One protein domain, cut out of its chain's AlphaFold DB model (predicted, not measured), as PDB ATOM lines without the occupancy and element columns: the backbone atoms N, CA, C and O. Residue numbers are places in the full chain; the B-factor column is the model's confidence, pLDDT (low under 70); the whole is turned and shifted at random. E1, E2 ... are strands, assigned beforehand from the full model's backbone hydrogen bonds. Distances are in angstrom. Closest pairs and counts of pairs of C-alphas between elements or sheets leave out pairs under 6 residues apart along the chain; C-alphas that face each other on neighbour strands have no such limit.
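This is residues 14 to 94 and 110 to 211 of the 211 residues of an uncharacterized protein of Flammeovirga sp. SJP92 (UniProt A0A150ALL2). The domain is a closed barrel of twelve slanting strands, each beside the one before it in the chain, with E12 beside E1 to shut the ring over a short seam. The long link between E1 and E2, residues 22 to 35, folds in at one end of the barrel. The printed part has 183 residues, with no named helix and with E1 to E12 in ring order along the chain, antiparallel throughout. The class is all strand; the whole is compact, with a radius of gyration of the C-alphas of 16.5 A and spans of 48 by 40 by 32 A.

E1, residues 14 to 21, begins at C-alpha 14 at (607.227, 358.202, 477.702). E2 is residues 36 to 45, E3 48 to 57, E4 65 to 75 and E5 80 to 90. E6, residues 110 to 122, is the longest strand at 37.7 A and begins at (610.083, 372.546, 500.929). E7 is residues 125 to 132, E8 139 to 147 and E9 150 to 157. E10, residues 168 to 179, is 33.8 A long. E11 is residues 189 to 197, and E12, residues 202 to 210, ends at C-alpha 210 at (612.518, 347.076, 488.599).

In the barrel, E1 to E5 form one meander and E6 to E12 another, each strand the antiparallel neighbour of the one before. E5 and E6, on the two sides of the cut, are antiparallel neighbours at 159 degrees, with N 81 and O 119 2.8 A apart. The hairpin of E2 and E3 stands at 172 degrees, with N 43 and O 50 at 2.8 A. In the hairpin of E8 and E9, N 143 and O 154 are 2.9 A apart. E12 and E1 stand at 135 degrees; C-alphas 208 and 21 face each other at 4.2 A, and N 20 and O 209 are within hydrogen-bond range at 2.9 A. E12 is beside residues 18 to 21 of E1, while E2, on the other side, is beside residues 14 to 21. E1 and E7 are apart, and so are E4 and E10.

The C-alphas farthest apart, those of Asn 164 and Glu 184, are 49.3 A apart. Residues 95 to 109 are not printed, and C-alphas 94 and 110 are 14.6 A apart across this cut. Of the links that are printed whole, E1 to E2 is the long one, with residues 25 to 26 paired antiparallel with 29 to 30. The mean pLDDT of the printed part is 90.9; residues 60 to 64, 90 to 94 and 110 are under 70.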
ATOM      1  N   PHE A  14     607.554 358.177 476.285       94.38
ATOM      2  CA  PHE A  14     607.227 358.202 477.702       94.38
ATOM      3  C   PHE A  14     607.619 356.862 478.318       94.38
ATOM      4  O   PHE A  14     607.268 355.809 477.774       94.38
ATOM      5  N   SER A  15     608.319 356.910 479.443       92.44
ATOM      6  CA  SER A  15     608.603 355.763 480.298       92.44
ATOM      7  C   SER A  15     608.130 356.047 481.714       92.44
ATOM      8  O   SER A  15     608.224 357.170 482.200       92.44
ATOM      9  N   ALA A  16     607.616 355.010 482.362       94.38
ATOM     10  CA  ALA A  16     607.279 355.011 483.771       94.38
ATOM     11  C   ALA A  16     607.609 353.634 484.340       94.38
ATOM     12  O   ALA A  16     607.419 352.629 483.649       94.38
ATOM     13  N   GLY A  17     608.075 353.602 485.579       94.12
ATOM     14  CA  GLY A  17     608.405 352.383 486.299       94.12
ATOM     15  C   GLY A  17     608.536 352.658 487.789       94.12
ATOM     16  O   GLY A  17     608.296 353.773 488.256       94.12
ATOM     17  N   ALA A  18     608.900 351.630 488.541       95.31
ATOM     18  CA  ALA A  18     609.292 351.789 489.933       95.31
ATOM     19  C   ALA A  18     610.273 350.694 490.341       95.31
ATOM     20  O   ALA A  18     610.152 349.556 489.880       95.31
ATOM     21  N   ASP A  19     611.184 351.027 491.249       95.50
ATOM     22  CA  ASP A  19     612.022 350.046 491.927       95.50
ATOM     23  C   ASP A  19     611.445 349.723 493.308       95.50
ATOM     24  O   ASP A  19     611.091 350.616 494.075       95.50
ATOM     25  N   LEU A  20     611.349 348.438 493.644       95.69
ATOM     26  CA  LEU A  20     611.191 347.987 495.026       95.69
ATOM     27  C   LEU A  20     612.563 347.569 495.539       95.69
ATOM     28  O   LEU A  20     613.129 346.607 495.021       95.69
ATOM     29  N   VAL A  21     613.070 348.255 496.559       95.12
ATOM     30  CA  VAL A  21     614.419 348.041 497.098       95.12
ATOM     31  C   VAL A  21     614.377 347.666 498.570       95.12
ATOM     32  O   VAL A  21     613.481 348.082 499.304       95.12
ATOM     33  N   ASN A  22     615.353 346.875 499.019       94.12
ATOM     34  CA  ASN A  22     615.497 346.561 500.438       94.12
ATOM     35  C   ASN A  22     615.999 347.761 501.257       94.12
ATOM     36  O   ASN A  22     615.634 347.866 502.423       94.12
ATOM     37  N   HIS A  23     616.810 348.633 500.653       88.88
ATOM     38  CA  HIS A  23     617.338 349.868 501.234       88.88
ATOM     39  C   HIS A  23     617.508 350.928 500.139       88.88
ATOM     40  O   HIS A  23     617.897 350.593 499.017       88.88
ATOM     41  N   TYR A  24     617.279 352.201 500.473       89.50
ATOM     42  CA  TYR A  24     617.691 353.316 499.620       89.50
ATOM     43  C   TYR A  24     619.165 353.643 499.890       89.50
ATOM     44  O   TYR A  24     619.478 354.429 500.780       89.50
ATOM     45  N   VAL A  25     620.064 353.002 499.134       92.56
ATOM     46  CA  VAL A  25     621.507 353.277 499.191       92.56
ATOM     47  C   VAL A  25     621.895 354.181 498.025       92.56
ATOM     48  O   VAL A  25     621.882 353.745 496.874       92.56
ATOM     49  N   TRP A  26     622.271 355.420 498.322       90.88
ATOM     50  CA  TRP A  26     622.676 356.425 497.345       90.88
ATOM     51  C   TRP A  26     624.147 356.779 497.528       90.88
ATOM     52  O   TRP A  26     624.566 357.165 498.615       90.88
ATOM     53  N   ARG A  27     624.955 356.580 496.476       92.31
ATOM     54  CA  ARG A  27     626.401 356.890 496.452       92.31
ATOM     55  C   ARG A  27     627.188 356.360 497.670       92.31
ATOM     56  O   ARG A  27     628.189 356.939 498.068       92.31
ATOM     57  N   GLY A  28     626.760 355.219 498.219       92.75
ATOM     58  CA  GLY A  28     627.393 354.573 499.374       92.75
ATOM     59  C   GLY A  28     626.773 354.891 500.735       92.75
ATOM     60  O   GLY A  28     627.238 354.360 501.739       92.75
ATOM     61  N   ILE A  29     625.731 355.714 500.797       89.69
ATOM     62  CA  ILE A  29     625.044 356.088 502.038       89.69
ATOM     63  C   ILE A  29     623.642 355.474 502.041       89.69
ATOM     64  O   ILE A  29     622.925 355.554 501.048       89.69
ATOM     65  N   ASP A  30     623.239 354.855 503.152       88.19
ATOM     66  CA  ASP A  30     621.861 354.397 503.363       88.19
ATOM     67  C   ASP A  30     621.021 355.527 503.960       88.19
ATOM     68  O   ASP A  30     621.223 355.915 505.112       88.19
ATOM     69  N   TYR A  31     620.074 356.038 503.178       77.56
ATOM     70  CA  TYR A  31     619.181 357.113 503.607       77.56
ATOM     71  C   TYR A  31     617.931 356.584 504.313       77.56
ATOM     72  O   TYR A  31     617.300 357.317 505.056       77.56
ATOM     73  N   GLY A  32     617.543 355.323 504.121       70.88
ATOM     74  CA  GLY A  32     616.225 354.850 504.556       70.88
ATOM     75  C   GLY A  32     616.236 353.878 505.729       70.88
ATOM     76  O   GLY A  32     615.238 353.790 506.441       70.88
ATOM     77  N   TYR A  33     617.298 353.078 505.892       80.94
ATOM     78  CA  TYR A  33     617.326 351.899 506.780       80.94
ATOM     79  C   TYR A  33     616.009 351.093 506.744       80.94
ATOM     80  O   TYR A  33     615.501 350.625 507.768       80.94
ATOM     81  N   SER A  34     615.395 351.024 505.563       88.00
ATOM     82  CA  SER A  34     614.015 350.602 505.358       88.00
ATOM     83  C   SER A  34     613.817 350.240 503.890       88.00
ATOM     84  O   SER A  34     614.336 350.950 503.019       88.00
ATOM     85  N   PRO A  35     613.036 349.187 503.594       92.50
ATOM     86  CA  PRO A  35     612.565 348.950 502.245       92.50
ATOM     87  C   PRO A  35     611.845 350.178 501.700       92.50
ATOM     88  O   PRO A  35     611.106 350.844 502.433       92.50
ATOM     89  N   ALA A  36     612.037 350.458 500.417       91.75
ATOM     90  CA  ALA A  36     611.461 351.620 499.754       91.75
ATOM     91  C   ALA A  36     610.897 351.255 498.382       91.75
ATOM     92  O   ALA A  36     611.376 350.332 497.721       91.75
ATOM     93  N   ILE A  37     609.860 351.985 497.967       93.81
ATOM     94  CA  ILE A  37     609.393 351.998 496.581       93.81
ATOM     95  C   ILE A  37     609.827 353.307 495.941       93.81
ATOM     96  O   ILE A  37     609.676 354.373 496.540       93.81
ATOM     97  N   GLN A  38     610.377 353.209 494.739       94.69
ATOM     98  CA  GLN A  38     611.055 354.308 494.078       94.69
ATOM     99  C   GLN A  38     610.493 354.512 492.669       94.69
ATOM    100  O   GLN A  38     611.012 353.925 491.717       94.69
ATOM    101  N   PRO A  39     609.360 355.225 492.525       95.75
ATOM    102  CA  PRO A  39     608.776 355.497 491.220       95.75
ATOM    103  C   PRO A  39     609.668 356.415 490.385       95.75
ATOM    104  O   PRO A  39     610.295 357.331 490.907       95.75
ATOM    105  N   ASP A  40     609.644 356.198 489.074       96.56
ATOM    106  CA  ASP A  40     610.361 356.995 488.086       96.56
ATOM    107  C   ASP A  40     609.475 357.236 486.863       96.56
ATOM    108  O   ASP A  40     608.787 356.325 486.386       96.56
ATOM    109  N   VAL A  41     609.486 358.462 486.346       96.56
ATOM    110  CA  VAL A  41     608.837 358.828 485.085       96.56
ATOM    111  C   VAL A  41     609.770 359.680 484.244       96.56
ATOM    112  O   VAL A  41     610.460 360.557 484.760       96.56
ATOM    113  N   GLU A  42     609.752 359.481 482.929       97.25
ATOM    114  CA  GLU A  42     610.602 360.237 482.015       97.25
ATOM    115  C   GLU A  42     609.947 360.437 480.645       97.25
ATOM    116  O   GLU A  42     609.329 359.538 480.067       97.25
ATOM    117  N   LEU A  43     610.107 361.642 480.109       97.12
ATOM    118  CA  LEU A  43     609.774 362.019 478.745       97.12
ATOM    119  C   LEU A  43     611.060 362.285 477.972       97.12
ATOM    120  O   LEU A  43     611.881 363.090 478.399       97.12
ATOM    121  N   ASN A  44     611.197 361.664 476.804       96.50
ATOM    122  CA  ASN A  44     612.382 361.746 475.957       96.50
ATOM    123  C   ASN A  44     612.025 362.221 474.544       96.50
ATOM    124  O   ASN A  44     611.109 361.687 473.909       96.50
ATOM    125  N   TYR A  45     612.786 363.178 474.012       94.88
ATOM    126  CA  TYR A  45     612.660 363.650 472.635       94.88
ATOM    127  C   TYR A  45     613.989 364.171 472.072       94.88
ATOM    128  O   TYR A  45     614.524 365.174 472.536       94.88
ATOM    129  N   LYS A  46     614.506 363.527 471.014       93.38
ATOM    130  CA  LYS A  46     615.710 363.968 470.271       93.38
ATOM    131  C   LYS A  46     616.927 364.297 471.153       93.38
ATOM    132  O   LYS A  46     617.623 365.286 470.921       93.38
ATOM    133  N   GLY A  47     617.170 363.463 472.161       93.81
ATOM    134  CA  GLY A  47     618.258 363.622 473.125       93.81
ATOM    135  C   GLY A  47     617.890 364.455 474.353       93.81
ATOM    136  O   GLY A  47     618.517 364.258 475.386       93.81
ATOM    137  N   PHE A  48     616.869 365.318 474.288       97.44
ATOM    138  CA  PHE A  48     616.331 365.982 475.477       97.44
ATOM    139  C   PHE A  48     615.518 365.003 476.309       97.44
ATOM    140  O   PHE A  48     614.753 364.210 475.753       97.44
ATOM    141  N   TYR A  49     615.630 365.120 477.626       97.19
ATOM    142  CA  TYR A  49     614.777 364.398 478.551       97.19
ATOM    143  C   TYR A  49     614.375 365.260 479.742       97.19
ATOM    144  O   TYR A  49     615.104 366.168 480.145       97.19
ATOM    145  N   VAL A  50     613.194 364.975 480.280       98.19
ATOM    146  CA  VAL A  50     612.691 365.522 481.540       98.19
ATOM    147  C   VAL A  50     612.012 364.401 482.307       98.19
ATOM    148  O   VAL A  50     611.272 363.612 481.719       98.19
ATOM    149  N   GLY A  51     612.261 364.316 483.602       97.06
ATOM    150  CA  GLY A  51     611.735 363.244 484.424       97.06
ATOM    151  C   GLY A  51     611.600 363.641 485.876       97.06
ATOM    152  O   GLY A  51     611.997 364.734 486.283       97.06
ATOM    153  N   GLY A  52     611.019 362.731 486.638       96.19
ATOM    154  CA  GLY A  52     610.958 362.832 488.080       96.19
ATOM    155  C   GLY A  52     611.084 361.459 488.707       96.19
ATOM    156  O   GLY A  52     610.585 360.471 488.162       96.19
ATOM    157  N   TRP A  53     611.743 361.429 489.851       95.56
ATOM    158  CA  TRP A  53     611.936 360.238 490.656       95.56
ATOM    159  C   TRP A  53     611.585 360.556 492.101       95.56
ATOM    160  O   TRP A  53     611.636 361.708 492.525       95.56
ATOM    161  N   GLY A  54     611.203 359.546 492.867       91.44
ATOM    162  CA  GLY A  54     611.108 359.703 494.308       91.44
ATOM    163  C   GLY A  54     611.366 358.402 495.031       91.44
ATOM    164  O   GLY A  54     611.411 357.342 494.419       91.44
ATOM    165  N   THR A  55     611.485 358.479 496.349       89.44
ATOM    166  CA  THR A  55     611.632 357.321 497.234       89.44
ATOM    167  C   THR A  55     610.652 357.421 498.388       89.44
ATOM    168  O   THR A  55     610.465 358.480 498.984       89.44
ATOM    169  N   TYR A  56     609.994 356.305 498.688       88.00
ATOM    170  CA  TYR A  56     608.999 356.216 499.745       88.00
ATOM    171  C   TYR A  56     609.287 354.980 500.586       88.00
ATOM    172  O   TYR A  56     609.040 353.846 500.165       88.00
ATOM    173  N   ALA A  57     609.819 355.205 501.785       87.00
ATOM    174  CA  ALA A  57     610.066 354.142 502.748       87.00
ATOM    175  C   ALA A  57     608.754 353.487 503.216       87.00
ATOM    176  O   ALA A  57     607.747 354.158 503.459       87.00
ATOM    177  N   PHE A  58     608.778 352.166 503.401       84.38
ATOM    178  CA  PHE A  58     607.627 351.393 503.881       84.38
ATOM    179  C   PHE A  58     607.404 351.571 505.386       84.38
ATOM    180  O   PHE A  58     606.269 351.543 505.864       84.38
ATOM    181  N   LEU A  59     608.491 351.719 506.146       80.12
ATOM    182  CA  LEU A  59     608.452 351.870 507.598       80.12
ATOM    183  C   LEU A  59     608.570 353.342 507.989       80.12
ATOM    184  O   LEU A  59     609.580 353.988 507.721       80.12
ATOM    185  N   LYS A  60     607.545 353.840 508.692       67.69
ATOM    186  CA  LYS A  60     607.440 355.234 509.150       67.69
ATOM    187  C   LYS A  60     608.604 355.671 510.046       67.69
ATOM    188  O   LYS A  60     609.003 356.826 510.002       67.69
ATOM    189  N   SER A  61     609.129 354.765 510.872       62.75
ATOM    190  CA  SER A  61     610.134 355.098 511.891       62.75
ATOM    191  C   SER A  61     611.441 355.650 511.318       62.75
ATOM    192  O   SER A  61     612.141 356.341 512.044       62.75
ATOM    193  N   ASN A  62     611.734 355.379 510.040       58.66
ATOM    194  CA  ASN A  62     612.928 355.837 509.325       58.66
ATOM    195  C   ASN A  62     612.545 356.393 507.939       58.66
ATOM    196  O   ASN A  62     613.205 356.116 506.940       58.66
ATOM    197  N   ALA A  63     611.398 357.071 507.842       63.66
ATOM    198  CA  ALA A  63     610.869 357.456 506.546       63.66
ATOM    199  C   ALA A  63     611.684 358.584 505.907       63.66
ATOM    200  O   ALA A  63     611.592 359.733 506.328       63.66
ATOM    201  N   VAL A  64     612.432 358.245 504.856       66.44
ATOM    202  CA  VAL A  64     612.946 359.227 503.904       66.44
ATOM    203  C   VAL A  64     611.991 359.328 502.729       66.44
ATOM    204  O   VAL A  64     611.642 358.327 502.097       66.44
ATOM    205  N   TYR A  65     611.574 360.566 502.487       74.69
ATOM    206  CA  TYR A  65     610.840 360.990 501.313       74.69
ATOM    207  C   TYR A  65     611.704 362.003 500.586       74.69
ATOM    208  O   TYR A  65     611.846 363.145 501.022       74.69
ATOM    209  N   GLU A  66     612.292 361.556 499.492       78.75
ATOM    210  CA  GLU A  66     613.010 362.415 498.566       78.75
ATOM    211  C   GLU A  66     612.274 362.362 497.240       78.75
ATOM    212  O   GLU A  66     611.749 361.318 496.838       78.75
ATOM    213  N   PHE A  67     612.200 363.514 496.595       87.44
ATOM    214  CA  PHE A  67     611.701 363.648 495.248       87.44
ATOM    215  C   PHE A  67     612.741 364.427 494.450       87.44
ATOM    216  O   PHE A  67     613.312 365.377 494.965       87.44
ATOM    217  N   GLU A  68     612.969 364.073 493.195       91.62
ATOM    218  CA  GLU A  68     613.789 364.867 492.288       91.62
ATOM    219  C   GLU A  68     613.021 365.199 491.012       91.62
ATOM    220  O   GLU A  68     612.261 364.382 490.483       91.62
ATOM    221  N   TYR A  69     613.263 366.394 490.477       95.69
ATOM    222  CA  TYR A  69     613.008 366.701 489.075       95.69
ATOM    223  C   TYR A  69     614.335 366.714 488.336       95.69
ATOM    224  O   TYR A  69     615.296 367.320 488.796       95.69
ATOM    225  N   ARG A  70     614.389 366.115 487.149       97.44
ATOM    226  CA  ARG A  70     615.587 366.155 486.306       97.44
ATOM    227  C   ARG A  70     615.270 366.608 484.899       97.44
ATOM    228  O   ARG A  70     614.236 366.260 484.332       97.44
ATOM    229  N   VAL A  71     616.196 367.354 484.316       98.50
ATOM    230  CA  VAL A  71     616.183 367.731 482.904       98.50
ATOM    231  C   VAL A  71     617.585 367.588 482.341       98.50
ATOM    232  O   VAL A  71     618.566 367.933 482.996       98.50
ATOM    233  N   GLY A  72     617.705 367.102 481.114       98.38
ATOM    234  CA  GLY A  72     619.013 366.938 480.507       98.38
ATOM    235  C   GLY A  72     618.990 366.760 479.003       98.38
ATOM    236  O   GLY A  72     617.945 366.760 478.350       98.38
ATOM    237  N   TYR A  73     620.193 366.629 478.453       98.12
ATOM    238  CA  TYR A  73     620.424 366.343 477.048       98.12
ATOM    239  C   TYR A  73     621.510 365.286 476.878       98.12
ATOM    240  O   TYR A  73     622.581 365.386 477.474       98.12
ATOM    241  N   THR A  74     621.261 364.308 476.010       97.81
ATOM    242  CA  THR A  74     622.234 363.285 475.624       97.81
ATOM    243  C   THR A  74     622.683 363.481 474.178       97.81
ATOM    244  O   THR A  74     621.920 363.305 473.228       97.81
ATOM    245  N   PHE A  75     623.968 363.786 474.003       97.00
ATOM    246  CA  PHE A  75     624.674 363.749 472.728       97.00
ATOM    247  C   PHE A  75     625.026 362.298 472.379       97.00
ATOM    248  O   PHE A  75     626.164 361.850 472.527       97.00
ATOM    249  N   GLU A  76     624.037 361.555 471.890       90.81
ATOM    250  CA  GLU A  76     624.131 360.104 471.679       90.81
ATOM    251  C   GLU A  76     625.364 359.662 470.883       90.81
ATOM    252  O   GLU A  76     626.025 358.693 471.244       90.81
ATOM    253  N   LYS A  77     625.720 360.402 469.823       94.56
ATOM    254  CA  LYS A  77     626.851 360.061 468.939       94.56
ATOM    255  C   LYS A  77     628.194 359.986 469.660       94.56
ATOM    256  O   LYS A  77     629.098 359.317 469.170       94.56
ATOM    257  N   ILE A  78     628.329 360.703 470.771       96.19
ATOM    258  CA  ILE A  78     629.554 360.753 471.568       96.19
ATOM    259  C   ILE A  78     629.349 360.188 472.975       96.19
ATOM    260  O   ILE A  78     630.290 360.202 473.755       96.19
ATOM    261  N   GLY A  79     628.153 359.690 473.312       96.06
ATOM    262  CA  GLY A  79     627.855 359.111 474.624       96.06
ATOM    263  C   GLY A  79     627.912 360.100 475.795       96.06
ATOM    264  O   GLY A  79     628.076 359.661 476.931       96.06
ATOM    265  N   LEU A  80     627.807 361.406 475.531       98.19
ATOM    266  CA  LEU A  80     627.850 362.461 476.547       98.19
ATOM    267  C   LEU A  80     626.431 362.859 476.957       98.19
ATOM    268  O   LEU A  80     625.625 363.204 476.097       98.19
ATOM    269  N   SER A  81     626.153 362.891 478.254       98.44
ATOM    270  CA  SER A  81     624.922 363.429 478.831       98.44
ATOM    271  C   SER A  81     625.244 364.596 479.761       98.44
ATOM    272  O   SER A  81     626.205 364.534 480.524       98.44
ATOM    273  N   LEU A  82     624.425 365.642 479.696       98.56
ATOM    274  CA  LEU A  82     624.422 366.773 480.622       98.56
ATOM    275  C   LEU A  82     623.057 366.832 481.294       98.56
ATOM    276  O   LEU A  82     622.049 366.625 480.614       98.56
ATOM    277  N   GLN A  83     623.014 367.128 482.587       98.12
ATOM    278  CA  GLN A  83     621.756 367.178 483.324       98.12
ATOM    279  C   GLN A  83     621.780 368.173 484.468       98.12
ATOM    280  O   GLN A  83     622.835 368.448 485.026       98.12
ATOM    281  N   VAL A  84     620.600 368.663 484.817       98.12
ATOM    282  CA  VAL A  84     620.331 369.389 486.051       98.12
ATOM    283  C   VAL A  84     619.278 368.603 486.818       98.12
ATOM    284  O   VAL A  84     618.275 368.186 486.232       98.12
ATOM    285  N   ILE A  85     619.528 368.402 488.103       95.25
ATOM    286  CA  ILE A  85     618.619 367.762 489.046       95.25
ATOM    287  C   ILE A  85     618.225 368.804 490.094       95.25
ATOM    288  O   ILE A  85     619.071 369.565 490.549       95.25
ATOM    289  N   ASP A  86     616.946 368.861 490.433       93.88
ATOM    290  CA  ASP A  86     616.391 369.599 491.565       93.88
ATOM    291  C   ASP A  86     615.904 368.576 492.590       93.88
ATOM    292  O   ASP A  86     614.871 367.933 492.381       93.88
ATOM    293  N   TYR A  87     616.679 368.394 493.656       88.19
ATOM    294  CA  TYR A  87     616.321 367.575 494.803       88.19
ATOM    295  C   TYR A  87     615.370 368.349 495.704       88.19
ATOM    296  O   TYR A  87     615.703 369.409 496.233       88.19
ATOM    297  N   VAL A  88     614.182 367.790 495.893       84.75
ATOM    298  CA  VAL A  88     613.093 368.354 496.678       84.75
ATOM    299  C   VAL A  88     612.915 367.533 497.946       84.75
ATOM    300  O   VAL A  88     612.495 366.371 497.920       84.75
ATOM    301  N   TYR A  89     613.153 368.189 499.074       75.31
ATOM    302  CA  TYR A  89     612.950 367.633 500.404       75.31
ATOM    303  C   TYR A  89     611.687 368.236 501.003       75.31
ATOM    304  O   TYR A  89     611.572 369.455 501.138       75.31
ATOM    305  N   SER A  90     610.723 367.389 501.361       65.81
ATOM    306  CA  SER A  90     609.474 367.823 501.990       65.81
ATOM    307  C   SER A  90     609.395 367.303 503.416       65.81
ATOM    308  O   SER A  90     609.492 366.101 503.652       65.81
ATOM    309  N   THR A  91     609.148 368.204 504.366       57.94
ATOM    310  CA  THR A  91     608.924 367.847 505.776       57.94
ATOM    311  C   THR A  91     607.445 367.630 506.112       57.94
ATOM    312  O   THR A  91     607.096 367.437 507.275       57.94
ATOM    313  N   ALA A  92     606.544 367.663 505.122       52.09
ATOM    314  CA  ALA A  92     605.106 367.554 505.356       52.09
ATOM    315  C   ALA A  92     604.687 366.120 505.744       52.09
ATOM    316  O   ALA A  92     604.312 365.309 504.899       52.09
ATOM    317  N   THR A  93     604.687 365.813 507.041       50.34
ATOM    318  CA  THR A  93     604.104 364.579 507.582       50.34
ATOM    319  C   THR A  93     602.631 364.801 507.943       50.34
ATOM    320  O   THR A  93     602.320 365.524 508.891       50.34
ATOM    321  N   PHE A  94     601.689 364.171 507.228       45.22
ATOM    322  CA  PHE A  94     600.289 364.093 507.679       45.22
ATOM    323  C   PHE A  94     600.178 363.086 508.825       45.22
ATOM    324  O   PHE A  94     599.752 361.949 508.634       45.22
ATOM    325  N   ILE A 110     609.591 373.201 502.134       66.12
ATOM    326  CA  ILE A 110     610.083 372.546 500.929       66.12
ATOM    327  C   ILE A 110     611.495 373.084 500.725       66.12
ATOM    328  O   ILE A 110     611.672 374.281 500.494       66.12
ATOM    329  N   GLY A 111     612.483 372.210 500.893       75.56
ATOM    330  CA  GLY A 111     613.880 372.489 500.587       75.56
ATOM    331  C   GLY A 111     614.195 372.076 499.155       75.56
ATOM    332  O   GLY A 111     613.662 371.074 498.679       75.56
ATOM    333  N   HIS A 112     615.058 372.845 498.496       85.50
ATOM    334  CA  HIS A 112     615.550 372.563 497.152       85.50
ATOM    335  C   HIS A 112     617.076 372.538 497.154       85.50
ATOM    336  O   HIS A 112     617.699 373.416 497.755       85.50
ATOM    337  N   SER A 113     617.661 371.572 496.453       88.00
ATOM    338  CA  SER A 113     619.099 371.485 496.205       88.00
ATOM    339  C   SER A 113     619.339 371.137 494.736       88.00
ATOM    340  O   SER A 113     618.764 370.182 494.220       88.00
ATOM    341  N   PHE A 114     620.139 371.942 494.033       92.31
ATOM    342  CA  PHE A 114     620.345 371.783 492.591       92.31
ATOM    343  C   PHE A 114     621.683 371.111 492.301       92.31
ATOM    344  O   PHE A 114     622.716 371.609 492.727       92.31
ATOM    345  N   GLU A 115     621.694 370.056 491.490       94.50
ATOM    346  CA  GLU A 115     622.913 369.358 491.074       94.50
ATOM    347  C   GLU A 115     623.093 369.420 489.553       94.50
ATOM    348  O   GLU A 115     622.187 369.097 488.781       94.50
ATOM    349  N   LEU A 116     624.281 369.819 489.098       97.94
ATOM    350  CA  LEU A 116     624.699 369.713 487.703       97.94
ATOM    351  C   LEU A 116     625.482 368.416 487.504       97.94
ATOM    352  O   LEU A 116     626.503 368.215 488.151       97.94
ATOM    353  N   GLY A 117     625.060 367.586 486.552       98.06
ATOM    354  CA  GLY A 117     625.715 366.326 486.213       98.06
ATOM    355  C   GLY A 117     626.268 366.289 484.789       98.06
ATOM    356  O   GLY A 117     625.629 366.743 483.835       98.06
ATOM    357  N   VAL A 118     627.442 365.679 484.637       98.62
ATOM    358  CA  VAL A 118     628.054 365.317 483.354       98.62
ATOM    359  C   VAL A 118     628.368 363.832 483.372       98.62
ATOM    360  O   VAL A 118     629.043 363.356 484.279       98.62
ATOM    361  N   ILE A 119     627.916 363.099 482.356       98.69
ATOM    362  CA  ILE A 119     628.142 361.655 482.244       98.69
ATOM    363  C   ILE A 119     628.694 361.339 480.858       98.69
ATOM    364  O   ILE A 119     628.047 361.606 479.848       98.69
ATOM    365  N   GLN A 120     629.869 360.725 480.798       98.50
ATOM    366  CA  GLN A 120     630.503 360.263 479.571       98.50
ATOM    367  C   GLN A 120     630.516 358.736 479.538       98.50
ATOM    368  O   GLN A 120     631.136 358.089 480.377       98.50
ATOM    369  N   ARG A 121     629.878 358.148 478.526       98.00
ATOM    370  CA  ARG A 121     629.862 356.697 478.290       98.00
ATOM    371  C   ARG A 121     630.803 356.330 477.152       98.00
ATOM    372  O   ARG A 121     630.758 356.944 476.087       98.00
ATOM    373  N   ILE A 122     631.671 355.345 477.372       96.38
ATOM    374  CA  ILE A 122     632.628 354.839 476.382       96.38
ATOM    375  C   ILE A 122     632.663 353.314 476.482       96.38
ATOM    376  O   ILE A 122     633.304 352.750 477.368       96.38
ATOM    377  N   LYS A 123     632.021 352.640 475.520       95.75
ATOM    378  CA  LYS A 123     631.852 351.177 475.521       95.75
ATOM    379  C   LYS A 123     631.214 350.717 476.842       95.75
ATOM    380  O   LYS A 123     630.129 351.170 477.176       95.75
ATOM    381  N   ASP A 124     631.912 349.855 477.567       97.38
ATOM    382  CA  ASP A 124     631.505 349.267 478.836       97.38
ATOM    383  C   ASP A 124     631.774 350.189 480.039       97.38
ATOM    384  O   ASP A 124     631.422 349.839 481.160       97.38
ATOM    385  N   PHE A 125     632.415 351.346 479.835       98.06
ATOM    386  CA  PHE A 125     632.729 352.298 480.898       98.06
ATOM    387  C   PHE A 125     631.776 353.488 480.909       98.06
ATOM    388  O   PHE A 125     631.371 353.989 479.854       98.06
ATOM    389  N   HIS A 126     631.532 354.023 482.101       97.69
ATOM    390  CA  HIS A 126     631.021 355.377 482.279       97.69
ATOM    391  C   HIS A 126     631.879 356.164 483.261       97.69
ATOM    392  O   HIS A 126     632.471 355.605 484.178       97.69
ATOM    393  N   PHE A 127     631.941 357.469 483.043       98.62
ATOM    394  CA  PHE A 127     632.557 358.441 483.933       98.62
ATOM    395  C   PHE A 127     631.506 359.488 484.228       98.62
ATOM    396  O   PHE A 127     630.887 359.994 483.290       98.62
ATOM    397  N   ALA A 128     631.301 359.807 485.494       98.62
ATOM    398  CA  ALA A 128     630.345 360.824 485.876       98.62
ATOM    399  C   ALA A 128     630.960 361.801 486.872       98.62
ATOM    400  O   ALA A 128     631.833 361.441 487.661       98.62
ATOM    401  N   GLY A 129     630.519 363.047 486.786       98.50
ATOM    402  CA  GLY A 129     630.885 364.116 487.696       98.50
ATOM    403  C   GLY A 129     629.673 364.989 487.956       98.50
ATOM    404  O   GLY A 129     628.920 365.295 487.031       98.50
ATOM    405  N   TYR A 130     629.504 365.363 489.211       97.62
ATOM    406  CA  TYR A 130     628.353 366.080 489.715       97.62
ATOM    407  C   TYR A 130     628.816 367.206 490.627       97.62
ATOM    408  O   TYR A 130     629.779 367.031 491.376       97.62
ATOM    409  N   ILE A 131     628.151 368.353 490.525       96.50
ATOM    410  CA  ILE A 131     628.344 369.504 491.405       96.50
ATOM    411  C   ILE A 131     626.977 369.887 491.951       96.50
ATOM    412  O   ILE A 131     626.116 370.326 491.187       96.50
ATOM    413  N   ASN A 132     626.792 369.724 493.251       92.19
ATOM    414  CA  ASN A 132     625.652 370.230 493.984       92.19
ATOM    415  C   ASN A 132     625.893 371.705 494.338       92.19
ATOM    416  O   ASN A 132     626.955 372.066 494.835       92.19
ATOM    417  N   PHE A 133     624.921 372.574 494.073       86.50
ATOM    418  CA  PHE A 133     624.947 373.996 494.414       86.50
ATOM    419  C   PHE A 133     624.473 374.238 495.857       86.50
ATOM    420  O   PHE A 133     623.622 375.096 496.105       86.50
ATOM    421  N   SER A 134     625.023 373.472 496.797       77.88
ATOM    422  CA  SER A 134     624.937 373.718 498.235       77.88
ATOM    423  C   SER A 134     625.839 374.899 498.632       77.88
ATOM    424  O   SER A 134     626.568 375.451 497.801       77.88
ATOM    425  N   GLU A 135     625.802 375.315 499.904       76.12
ATOM    426  CA  GLU A 135     626.680 376.387 500.410       76.12
ATOM    427  C   GLU A 135     628.170 376.077 500.166       76.12
ATOM    428  O   GLU A 135     628.947 376.984 499.847       76.12
ATOM    429  N   ASP A 136     628.538 374.795 500.210       79.69
ATOM    430  CA  ASP A 136     629.917 374.311 500.122       79.69
ATOM    431  C   ASP A 136     630.316 373.787 498.725       79.69
ATOM    432  O   ASP A 136     631.484 373.469 498.485       79.69
ATOM    433  N   ASN A 137     629.385 373.814 497.762       83.81
ATOM    434  CA  ASN A 137     629.538 373.307 496.393       83.81
ATOM    435  C   ASN A 137     630.039 371.855 496.345       83.81
ATOM    436  O   ASN A 137     631.185 371.584 495.963       83.81
ATOM    437  N   ASP A 138     629.175 370.921 496.726       91.38
ATOM    438  CA  ASP A 138     629.564 369.525 496.911       91.38
ATOM    439  C   ASP A 138     629.811 368.837 495.576       91.38
ATOM    440  O   ASP A 138     629.109 369.041 494.590       91.38
ATOM    441  N   ILE A 139     630.852 368.020 495.527       96.31
ATOM    442  CA  ILE A 139     631.316 367.349 494.326       96.31
ATOM    443  C   ILE A 139     631.253 365.852 494.560       96.31
ATOM    444  O   ILE A 139     631.779 365.340 495.546       96.31
ATOM    445  N   TYR A 140     630.708 365.143 493.579       97.75
ATOM    446  CA  TYR A 140     630.818 363.695 493.481       97.75
ATOM    447  C   TYR A 140     631.307 363.304 492.092       97.75
ATOM    448  O   TYR A 140     630.867 363.845 491.078       97.75
ATOM    449  N   VAL A 141     632.220 362.345 492.026       98.81
ATOM    450  CA  VAL A 141     632.721 361.772 490.777       98.81
ATOM    451  C   VAL A 141     632.740 360.260 490.875       98.81
ATOM    452  O   VAL A 141     633.014 359.695 491.932       98.81
ATOM    453  N   GLU A 142     632.512 359.588 489.755       98.62
ATOM    454  CA  GLU A 142     632.590 358.136 489.698       98.62
ATOM    455  C   GLU A 142     633.074 357.608 488.353       98.62
ATOM    456  O   GLU A 142     632.957 358.247 487.303       98.62
ATOM    457  N   VAL A 143     633.597 356.388 488.410       98.81
ATOM    458  CA  VAL A 143     633.818 355.528 487.254       98.81
ATOM    459  C   VAL A 143     633.028 354.243 487.439       98.81
ATOM    460  O   VAL A 143     633.062 353.627 488.505       98.81
ATOM    461  N   GLY A 144     632.347 353.823 486.382       98.62
ATOM    462  CA  GLY A 144     631.668 352.543 486.318       98.62
ATOM    463  C   GLY A 144     632.187 351.667 485.189       98.62
ATOM    464  O   GLY A 144     632.646 352.159 484.154       98.62
ATOM    465  N   TYR A 145     632.109 350.355 485.392       98.56
ATOM    466  CA  TYR A 145     632.425 349.339 484.397       98.56
ATOM    467  C   TYR A 145     631.352 348.252 484.380       98.56
ATOM    468  O   TYR A 145     631.096 347.586 485.384       98.56
ATOM    469  N   ASN A 146     630.759 348.048 483.209       97.75
ATOM    470  CA  ASN A 146     629.686 347.102 482.969       97.75
ATOM    471  C   ASN A 146     630.202 345.875 482.202       97.75
ATOM    472  O   ASN A 146     630.665 345.972 481.071       97.75
ATOM    473  N   TYR A 147     630.081 344.680 482.780       95.62
ATOM    474  CA  TYR A 147     630.483 343.430 482.137       95.62
ATOM    475  C   TYR A 147     629.464 342.318 482.363       95.62
ATOM    476  O   TYR A 147     629.283 341.812 483.469       95.62
ATOM    477  N   LYS A 148     628.809 341.876 481.280       93.44
ATOM    478  CA  LYS A 148     627.831 340.770 481.296       93.44
ATOM    479  C   LYS A 148     626.749 340.941 482.377       93.44
ATOM    480  O   LYS A 148     626.389 339.975 483.049       93.44
ATOM    481  N   GLY A 149     626.252 342.161 482.565       92.06
ATOM    482  CA  GLY A 149     625.240 342.509 483.570       92.06
ATOM    483  C   GLY A 149     625.769 342.670 484.997       92.06
ATOM    484  O   GLY A 149     624.966 342.903 485.893       92.06
ATOM    485  N   PHE A 150     627.077 342.512 485.225       96.81
ATOM    486  CA  PHE A 150     627.726 343.032 486.426       96.81
ATOM    487  C   PHE A 150     628.105 344.490 486.204       96.81
ATOM    488  O   PHE A 150     628.650 344.811 485.151       96.81
ATOM    489  N   GLU A 151     627.878 345.327 487.201       98.00
ATOM    490  CA  GLU A 151     628.305 346.716 487.245       98.00
ATOM    491  C   GLU A 151     629.205 346.913 488.462       98.00
ATOM    492  O   GLU A 151     628.802 346.627 489.589       98.00
ATOM    493  N   LEU A 152     630.435 347.355 488.214       98.62
ATOM    494  CA  LEU A 152     631.371 347.817 489.233       98.62
ATOM    495  C   LEU A 152     631.374 349.342 489.211       98.62
ATOM    496  O   LEU A 152     631.654 349.903 488.154       98.62
ATOM    497  N   ILE A 153     631.133 349.997 490.347       98.69
ATOM    498  CA  ILE A 153     631.263 351.456 490.488       98.69
ATOM    499  C   ILE A 153     632.298 351.768 491.562       98.69
ATOM    500  O   ILE A 153     632.327 351.134 492.617       98.69
ATOM    501  N   VAL A 154     633.144 352.755 491.280       98.81
ATOM    502  CA  VAL A 154     634.044 353.382 492.248       98.81
ATOM    503  C   VAL A 154     633.781 354.886 492.219       98.81
ATOM    504  O   VAL A 154     633.986 355.522 491.183       98.81
ATOM    505  N   GLY A 155     633.319 355.442 493.338       98.69
ATOM    506  CA  GLY A 155     632.881 356.829 493.464       98.69
ATOM    507  C   GLY A 155     633.411 357.520 494.716       98.69
ATOM    508  O   GLY A 155     633.555 356.905 495.777       98.69
ATOM    509  N   ALA A 156     633.715 358.804 494.574       98.69
ATOM    510  CA  ALA A 156     634.299 359.658 495.598       98.69
ATOM    511  C   ALA A 156     633.612 361.028 495.611       98.69
ATOM    512  O   ALA A 156     633.214 361.526 494.558       98.69
ATOM    513  N   GLY A 157     633.502 361.641 496.785       97.56
ATOM    514  CA  GLY A 157     632.916 362.970 496.947       97.56
ATOM    515  C   GLY A 157     633.343 363.634 498.251       97.56
ATOM    516  O   GLY A 157     634.192 363.085 498.947       97.56
ATOM    517  N   ASN A 158     632.795 364.809 498.555       94.69
ATOM    518  CA  ASN A 158     633.030 365.597 499.776       94.69
ATOM    519  C   ASN A 158     631.707 366.046 500.441       94.69
ATOM    520  O   ASN A 158     630.636 365.773 499.905       94.69
ATOM    521  N   HIS A 159     631.788 366.713 501.600       89.75
ATOM    522  CA  HIS A 159     630.648 367.266 502.365       89.75
ATOM    523  C   HIS A 159     629.458 366.305 502.469       89.75
ATOM    524  O   HIS A 159     629.613 365.272 503.110       89.75
ATOM    525  N   GLU A 160     628.323 366.584 501.810       85.25
ATOM    526  CA  GLU A 160     627.101 365.763 501.816       85.25
ATOM    527  C   GLU A 160     627.356 364.267 501.541       85.25
ATOM    528  O   GLU A 160     626.628 363.406 502.037       85.25
ATOM    529  N   TYR A 161     628.423 363.931 500.810       88.88
ATOM    530  CA  TYR A 161     628.787 362.546 500.501       88.88
ATOM    531  C   TYR A 161     629.687 361.868 501.554       88.88
ATOM    532  O   TYR A 161     629.921 360.664 501.459       88.88
ATOM    533  N   THR A 162     630.229 362.602 502.530       91.94
ATOM    534  CA  THR A 162     631.298 362.150 503.445       91.94
ATOM    535  C   THR A 162     631.035 362.516 504.903       91.94
ATOM    536  O   THR A 162     630.334 363.468 505.208       91.94
ATOM    537  N   LEU A 163     631.646 361.795 505.842       88.38
ATOM    538  CA  LEU A 163     631.463 362.024 507.278       88.38
ATOM    539  C   LEU A 163     632.250 363.214 507.841       88.38
ATOM    540  O   LEU A 163     631.962 363.659 508.951       88.38
ATOM    541  N   ASN A 164     633.300 363.662 507.152       89.88
ATOM    542  CA  ASN A 164     634.238 364.668 507.663       89.88
ATOM    543  C   ASN A 164     634.521 365.799 506.673       89.88
ATOM    544  O   ASN A 164     635.574 366.434 506.769       89.88
ATOM    545  N   ASP A 165     633.625 365.985 505.708       90.25
ATOM    546  CA  ASP A 165     633.663 367.020 504.677       90.25
ATOM    547  C   ASP A 165     634.819 366.932 503.668       90.25
ATOM    548  O   ASP A 165     634.814 367.628 502.653       90.25
ATOM    549  N   ASN A 166     635.811 366.064 503.883       95.50
ATOM    550  CA  ASN A 166     636.942 365.925 502.972       95.50
ATOM    551  C   ASN A 166     636.588 365.050 501.778       95.50
ATOM    552  O   ASN A 166     635.833 364.096 501.892       95.50
ATOM    553  N   PHE A 167     637.240 365.307 500.646       97.44
ATOM    554  CA  PHE A 167     637.085 364.464 499.469       97.44
ATOM    555  C   PHE A 167     637.621 363.042 499.713       97.44
ATOM    556  O   PHE A 167     638.837 362.843 499.767       97.44
ATOM    557  N   ASN A 168     636.725 362.058 499.816       98.19
ATOM    558  CA  ASN A 168     637.041 360.665 500.139       98.19
ATOM    559  C   ASN A 168     636.342 359.679 499.199       98.19
ATOM    560  O   ASN A 168     635.386 360.002 498.496       98.19
ATOM    561  N   LEU A 169     636.833 358.438 499.194       98.38
ATOM    562  CA  LEU A 169     636.172 357.324 498.524       98.38
ATOM    563  C   LEU A 169     634.957 356.882 499.350       98.38
ATOM    564  O   LEU A 169     635.118 356.455 500.492       98.38
ATOM    565  N   VAL A 170     633.771 356.948 498.749       97.81
ATOM    566  CA  VAL A 170     632.485 356.739 499.443       97.81
ATOM    567  C   VAL A 170     631.675 355.593 498.856       97.81
ATOM    568  O   VAL A 170     630.789 355.061 499.511       97.81
ATOM    569  N   ASN A 171     631.995 355.155 497.636       98.19
ATOM    570  CA  ASN A 171     631.234 354.123 496.950       98.19
ATOM    571  C   ASN A 171     632.166 353.146 496.236       98.19
ATOM    572  O   ASN A 171     632.857 353.508 495.289       98.19
ATOM    573  N   VAL A 172     632.166 351.893 496.673       98.62
ATOM    574  CA  VAL A 172     632.720 350.759 495.937       98.62
ATOM    575  C   VAL A 172     631.624 349.713 495.848       98.62
ATOM    576  O   VAL A 172     631.349 349.014 496.827       98.62
ATOM    577  N   SER A 173     630.972 349.613 494.694       98.38
ATOM    578  CA  SER A 173     629.828 348.722 494.518       98.38
ATOM    579  C   SER A 173     630.056 347.677 493.442       98.38
ATOM    580  O   SER A 173     630.745 347.909 492.454       98.38
ATOM    581  N   LEU A 174     629.466 346.503 493.649       98.50
ATOM    582  CA  LEU A 174     629.361 345.453 492.647       98.50
ATOM    583  C   LEU A 174     627.922 344.956 492.631       98.50
ATOM    584  O   LEU A 174     627.477 344.300 493.576       98.50
ATOM    585  N   THR A 175     627.221 345.236 491.539       98.19
ATOM    586  CA  THR A 175     625.806 344.901 491.361       98.19
ATOM    587  C   THR A 175     625.640 343.973 490.173       98.19
ATOM    588  O   THR A 175     626.294 344.130 489.148       98.19
ATOM    589  N   LYS A 176     624.761 342.983 490.292       97.56
ATOM    590  CA  LYS A 176     624.368 342.089 489.209       97.56
ATOM    591  C   LYS A 176     622.896 342.293 488.890       97.56
ATOM    592  O   LYS A 176     622.065 342.138 489.779       97.56
ATOM    593  N   THR A 177     622.588 342.533 487.620       96.00
ATOM    594  CA  THR A 177     621.213 342.594 487.107       96.00
ATOM    595  C   THR A 177     620.854 341.310 486.356       96.00
ATOM    596  O   THR A 177     621.662 340.755 485.603       96.00
ATOM    597  N   PHE A 178     619.630 340.835 486.575       90.19
ATOM    598  CA  PHE A 178     619.029 339.655 485.970       90.19
ATOM    599  C   PHE A 178     617.702 340.038 485.316       90.19
ATOM    600  O   PHE A 178     616.786 340.503 485.995       90.19
ATOM    601  N   ASP A 179     617.568 339.771 484.021       87.94
ATOM    602  CA  ASP A 179     616.290 339.935 483.328       87.94
ATOM    603  C   ASP A 179     615.357 338.774 483.696       87.94
ATOM    604  O   ASP A 179     615.636 337.608 483.387       87.94
ATOM    605  N   LEU A 180     614.223 339.074 484.332       85.56
ATOM    606  CA  LEU A 180     613.191 338.083 484.613       85.56
ATOM    607  C   LEU A 180     612.209 338.054 483.443       85.56
ATOM    608  O   LEU A 180     611.319 338.892 483.322       85.56
ATOM    609  N   LYS A 181     612.338 337.055 482.568       80.56
ATOM    610  CA  LYS A 181     611.363 336.838 481.490       80.56
ATOM    611  C   LYS A 181     610.072 336.248 482.055       80.56
ATOM    612  O   LYS A 181     609.928 335.030 482.117       80.56
ATOM    613  N   LEU A 182     609.136 337.109 482.457       79.19
ATOM    614  CA  LEU A 182     607.790 336.687 482.861       79.19
ATOM    615  C   LEU A 182     606.896 336.445 481.641       79.19
ATOM    616  O   LEU A 182     606.238 335.413 481.543       79.19
ATOM    617  N   THR A 183     606.881 337.384 480.693       81.38
ATOM    618  CA  THR A 183     606.154 337.267 479.420       81.38
ATOM    619  C   THR A 183     606.941 337.933 478.288       81.38
ATOM    620  O   THR A 183     607.919 338.637 478.533       81.38
ATOM    621  N   GLU A 184     606.488 337.782 477.039       75.31
ATOM    622  CA  GLU A 184     607.083 338.492 475.891       75.31
ATOM    623  C   GLU A 184     606.960 340.021 475.982       75.31
ATOM    624  O   GLU A 184     607.757 340.740 475.385       75.31
ATOM    625  N   LYS A 185     605.954 340.527 476.708       73.44
ATOM    626  CA  LYS A 185     605.657 341.967 476.802       73.44
ATOM    627  C   LYS A 185     606.117 342.597 478.112       73.44
ATOM    628  O   LYS A 185     606.273 343.812 478.170       73.44
ATOM    629  N   TYR A 186     606.307 341.785 479.145       73.06
ATOM    630  CA  TYR A 186     606.621 342.231 480.493       73.06
ATOM    631  C   TYR A 186     607.780 341.412 481.052       73.06
ATOM    632  O   TYR A 186     607.680 340.188 481.175       73.06
ATOM    633  N   SER A 187     608.888 342.085 481.343       83.38
ATOM    634  CA  SER A 187     610.105 341.477 481.875       83.38
ATOM    635  C   SER A 187     610.708 342.415 482.920       83.38
ATOM    636  O   SER A 187     611.507 343.276 482.551       83.38
ATOM    637  N   PRO A 188     610.293 342.303 484.193       88.12
ATOM    638  CA  PRO A 188     610.933 343.045 485.262       88.12
ATOM    639  C   PRO A 188     612.387 342.594 485.386       88.12
ATOM    640  O   PRO A 188     612.763 341.498 484.959       88.12
ATOM    641  N   SER A 189     613.216 343.439 485.979       91.44
ATOM    642  CA  SER A 189     614.618 343.105 486.234       91.44
ATOM    643  C   SER A 189     614.861 343.014 487.724       91.44
ATOM    644  O   SER A 189     614.376 343.840 488.486       91.44
ATOM    645  N   LEU A 190     615.615 342.010 488.147       94.75
ATOM    646  CA  LEU A 190     616.069 341.871 489.524       94.75
ATOM    647  C   LEU A 190     617.523 342.297 489.594       94.75
ATOM    648  O   LEU A 190     618.310 341.921 488.728       94.75
ATOM    649  N   PHE A 191     617.897 343.034 490.629       96.00
ATOM    650  CA  PHE A 191     619.294 343.330 490.902       96.00
ATOM    651  C   PHE A 191     619.667 342.958 492.330       96.00
ATOM    652  O   PHE A 191     618.847 343.024 493.244       96.00
ATOM    653  N   CYS A 192     620.915 342.542 492.520       97.38
ATOM    654  CA  CYS A 192     621.491 342.353 493.843       97.38
ATOM    655  C   CYS A 192     622.992 342.625 493.834       97.38
ATOM    656  O   CYS A 192     623.649 342.497 492.800       97.38
ATOM    657  N   GLY A 193     623.543 343.002 494.980       97.50
ATOM    658  CA  GLY A 193     624.940 343.396 495.042       97.50
ATOM    659  C   GLY A 193     625.414 343.797 496.424       97.50
ATOM    660  O   GLY A 193     624.695 343.693 497.418       97.50
ATOM    661  N   THR A 194     626.648 344.276 496.453       98.12
ATOM    662  CA  THR A 194     627.295 344.853 497.630       98.12
ATOM    663  C   THR A 194     627.669 346.294 497.341       98.12
ATOM    664  O   THR A 194     628.208 346.567 496.270       98.12
ATOM    665  N   VAL A 195     627.466 347.177 498.311       98.25
ATOM    666  CA  VAL A 195     627.986 348.547 498.310       98.25
ATOM    667  C   VAL A 195     628.856 348.709 499.549       98.25
ATOM    668  O   VAL A 195     628.404 348.437 500.657       98.25
ATOM    669  N   TYR A 196     630.105 349.117 499.368       98.44
ATOM    670  CA  TYR A 196     631.017 349.449 500.454       98.44
ATOM    671  C   TYR A 196     631.301 350.946 500.435       98.44
ATOM    672  O   TYR A 196     631.698 351.481 499.400       98.44
ATOM    673  N   ASN A 197     631.126 351.594 501.581       97.81
ATOM    674  CA  ASN A 197     631.533 352.967 501.826       97.81
ATOM    675  C   ASN A 197     632.747 352.972 502.769       97.81
ATOM    676  O   ASN A 197     632.585 352.749 503.975       97.81
ATOM    677  N   PRO A 198     633.968 353.169 502.234       97.75
ATOM    678  CA  PRO A 198     635.189 353.212 503.031       97.75
ATOM    679  C   PRO A 198     635.208 354.333 504.064       97.75
ATOM    680  O   PRO A 198     635.622 354.088 505.196       97.75
ATOM    681  N   ASP A 199     634.742 355.526 503.690       97.12
ATOM    682  CA  ASP A 199     634.683 356.695 504.571       97.12
ATOM    683  C   ASP A 199     633.799 356.424 505.798       97.12
ATOM    684  O   ASP A 199     634.223 356.622 506.937       97.12
ATOM    685  N   ALA A 200     632.623 355.825 505.581       94.19
ATOM    686  CA  ALA A 200     631.697 355.463 506.654       94.19
ATOM    687  C   ALA A 200     631.991 354.115 507.336       94.19
ATOM    688  O   ALA A 200     631.304 353.741 508.287       94.19
ATOM    689  N   SER A 201     632.983 353.354 506.858       96.19
ATOM    690  CA  SER A 201     633.217 351.960 507.270       96.19
ATOM    691  C   SER A 201     631.942 351.095 507.224       96.19
ATOM    692  O   SER A 201     631.739 350.218 508.067       96.19
ATOM    693  N   ALA A 202     631.083 351.338 506.230       93.88
ATOM    694  CA  ALA A 202     629.763 350.727 506.108       93.88
ATOM    695  C   ALA A 202     629.688 349.788 504.898       93.88
ATOM    696  O   ALA A 202     630.207 350.090 503.826       93.88
ATOM    697  N   VAL A 203     629.028 348.641 505.067       96.56
ATOM    698  CA  VAL A 203     628.776 347.672 503.991       96.56
ATOM    699  C   VAL A 203     627.280 347.410 503.907       96.56
ATOM    700  O   VAL A 203     626.652 347.051 504.901       96.56
ATOM    701  N   HIS A 204     626.735 347.515 502.701       95.31
ATOM    702  CA  HIS A 204     625.332 347.275 502.404       95.31
ATOM    703  C   HIS A 204     625.199 346.102 501.436       95.31
ATOM    704  O   HIS A 204     625.872 346.045 500.405       95.31
ATOM    705  N   LEU A 205     624.298 345.173 501.752       96.44
ATOM    706  CA  LEU A 205     623.781 344.219 500.777       96.44
ATOM    707  C   LEU A 205     622.523 344.816 500.167       96.44
ATOM    708  O   LEU A 205     621.559 345.083 500.885       96.44
ATOM    709  N   ILE A 206     622.534 345.016 498.853       96.00
ATOM    710  CA  ILE A 206     621.408 345.599 498.128       96.00
ATOM    711  C   ILE A 206     620.683 344.535 497.314       96.00
ATOM    712  O   ILE A 206     621.286 343.601 496.776       96.00
ATOM    713  N   PHE A 207     619.372 344.691 497.230       96.38
ATOM    714  CA  PHE A 207     618.470 343.863 496.454       96.38
ATOM    715  C   PHE A 207     617.283 344.707 496.007       96.38
ATOM    716  O   PHE A 207     616.702 345.435 496.816       96.38
ATOM    717  N   GLY A 208     616.869 344.549 494.755       96.06
ATOM    718  CA  GLY A 208     615.642 345.168 494.288       96.06
ATOM    719  C   GLY A 208     615.074 344.569 493.014       96.06
ATOM    720  O   GLY A 208     615.693 343.732 492.350       96.06
ATOM    721  N   VAL A 209     613.857 345.001 492.698       95.50
ATOM    722  CA  VAL A 209     613.121 344.631 491.485       95.50
ATOM    723  C   VAL A 209     612.639 345.898 490.790       95.50
ATOM    724  O   VAL A 209     611.976 346.717 491.416       95.50
ATOM    725  N   ASN A 210     612.949 346.013 489.502       92.88
ATOM    726  CA  ASN A 210     612.518 347.076 488.599       92.88
ATOM    727  C   ASN A 210     611.298 346.613 487.794       92.88
ATOM    728  O   ASN A 210     611.367 345.561 487.144       92.88
ATOM    729  N   PHE A 211     610.207 347.384 487.859       88.38
ATOM    730  CA  PHE A 211     608.917 347.088 487.223       88.38
ATOM    731  C   PHE A 211     608.666 347.871 485.938       88.38
ATOM    732  O   PHE A 211     609.023 349.069 485.880       88.38
TER     733      PHE A 211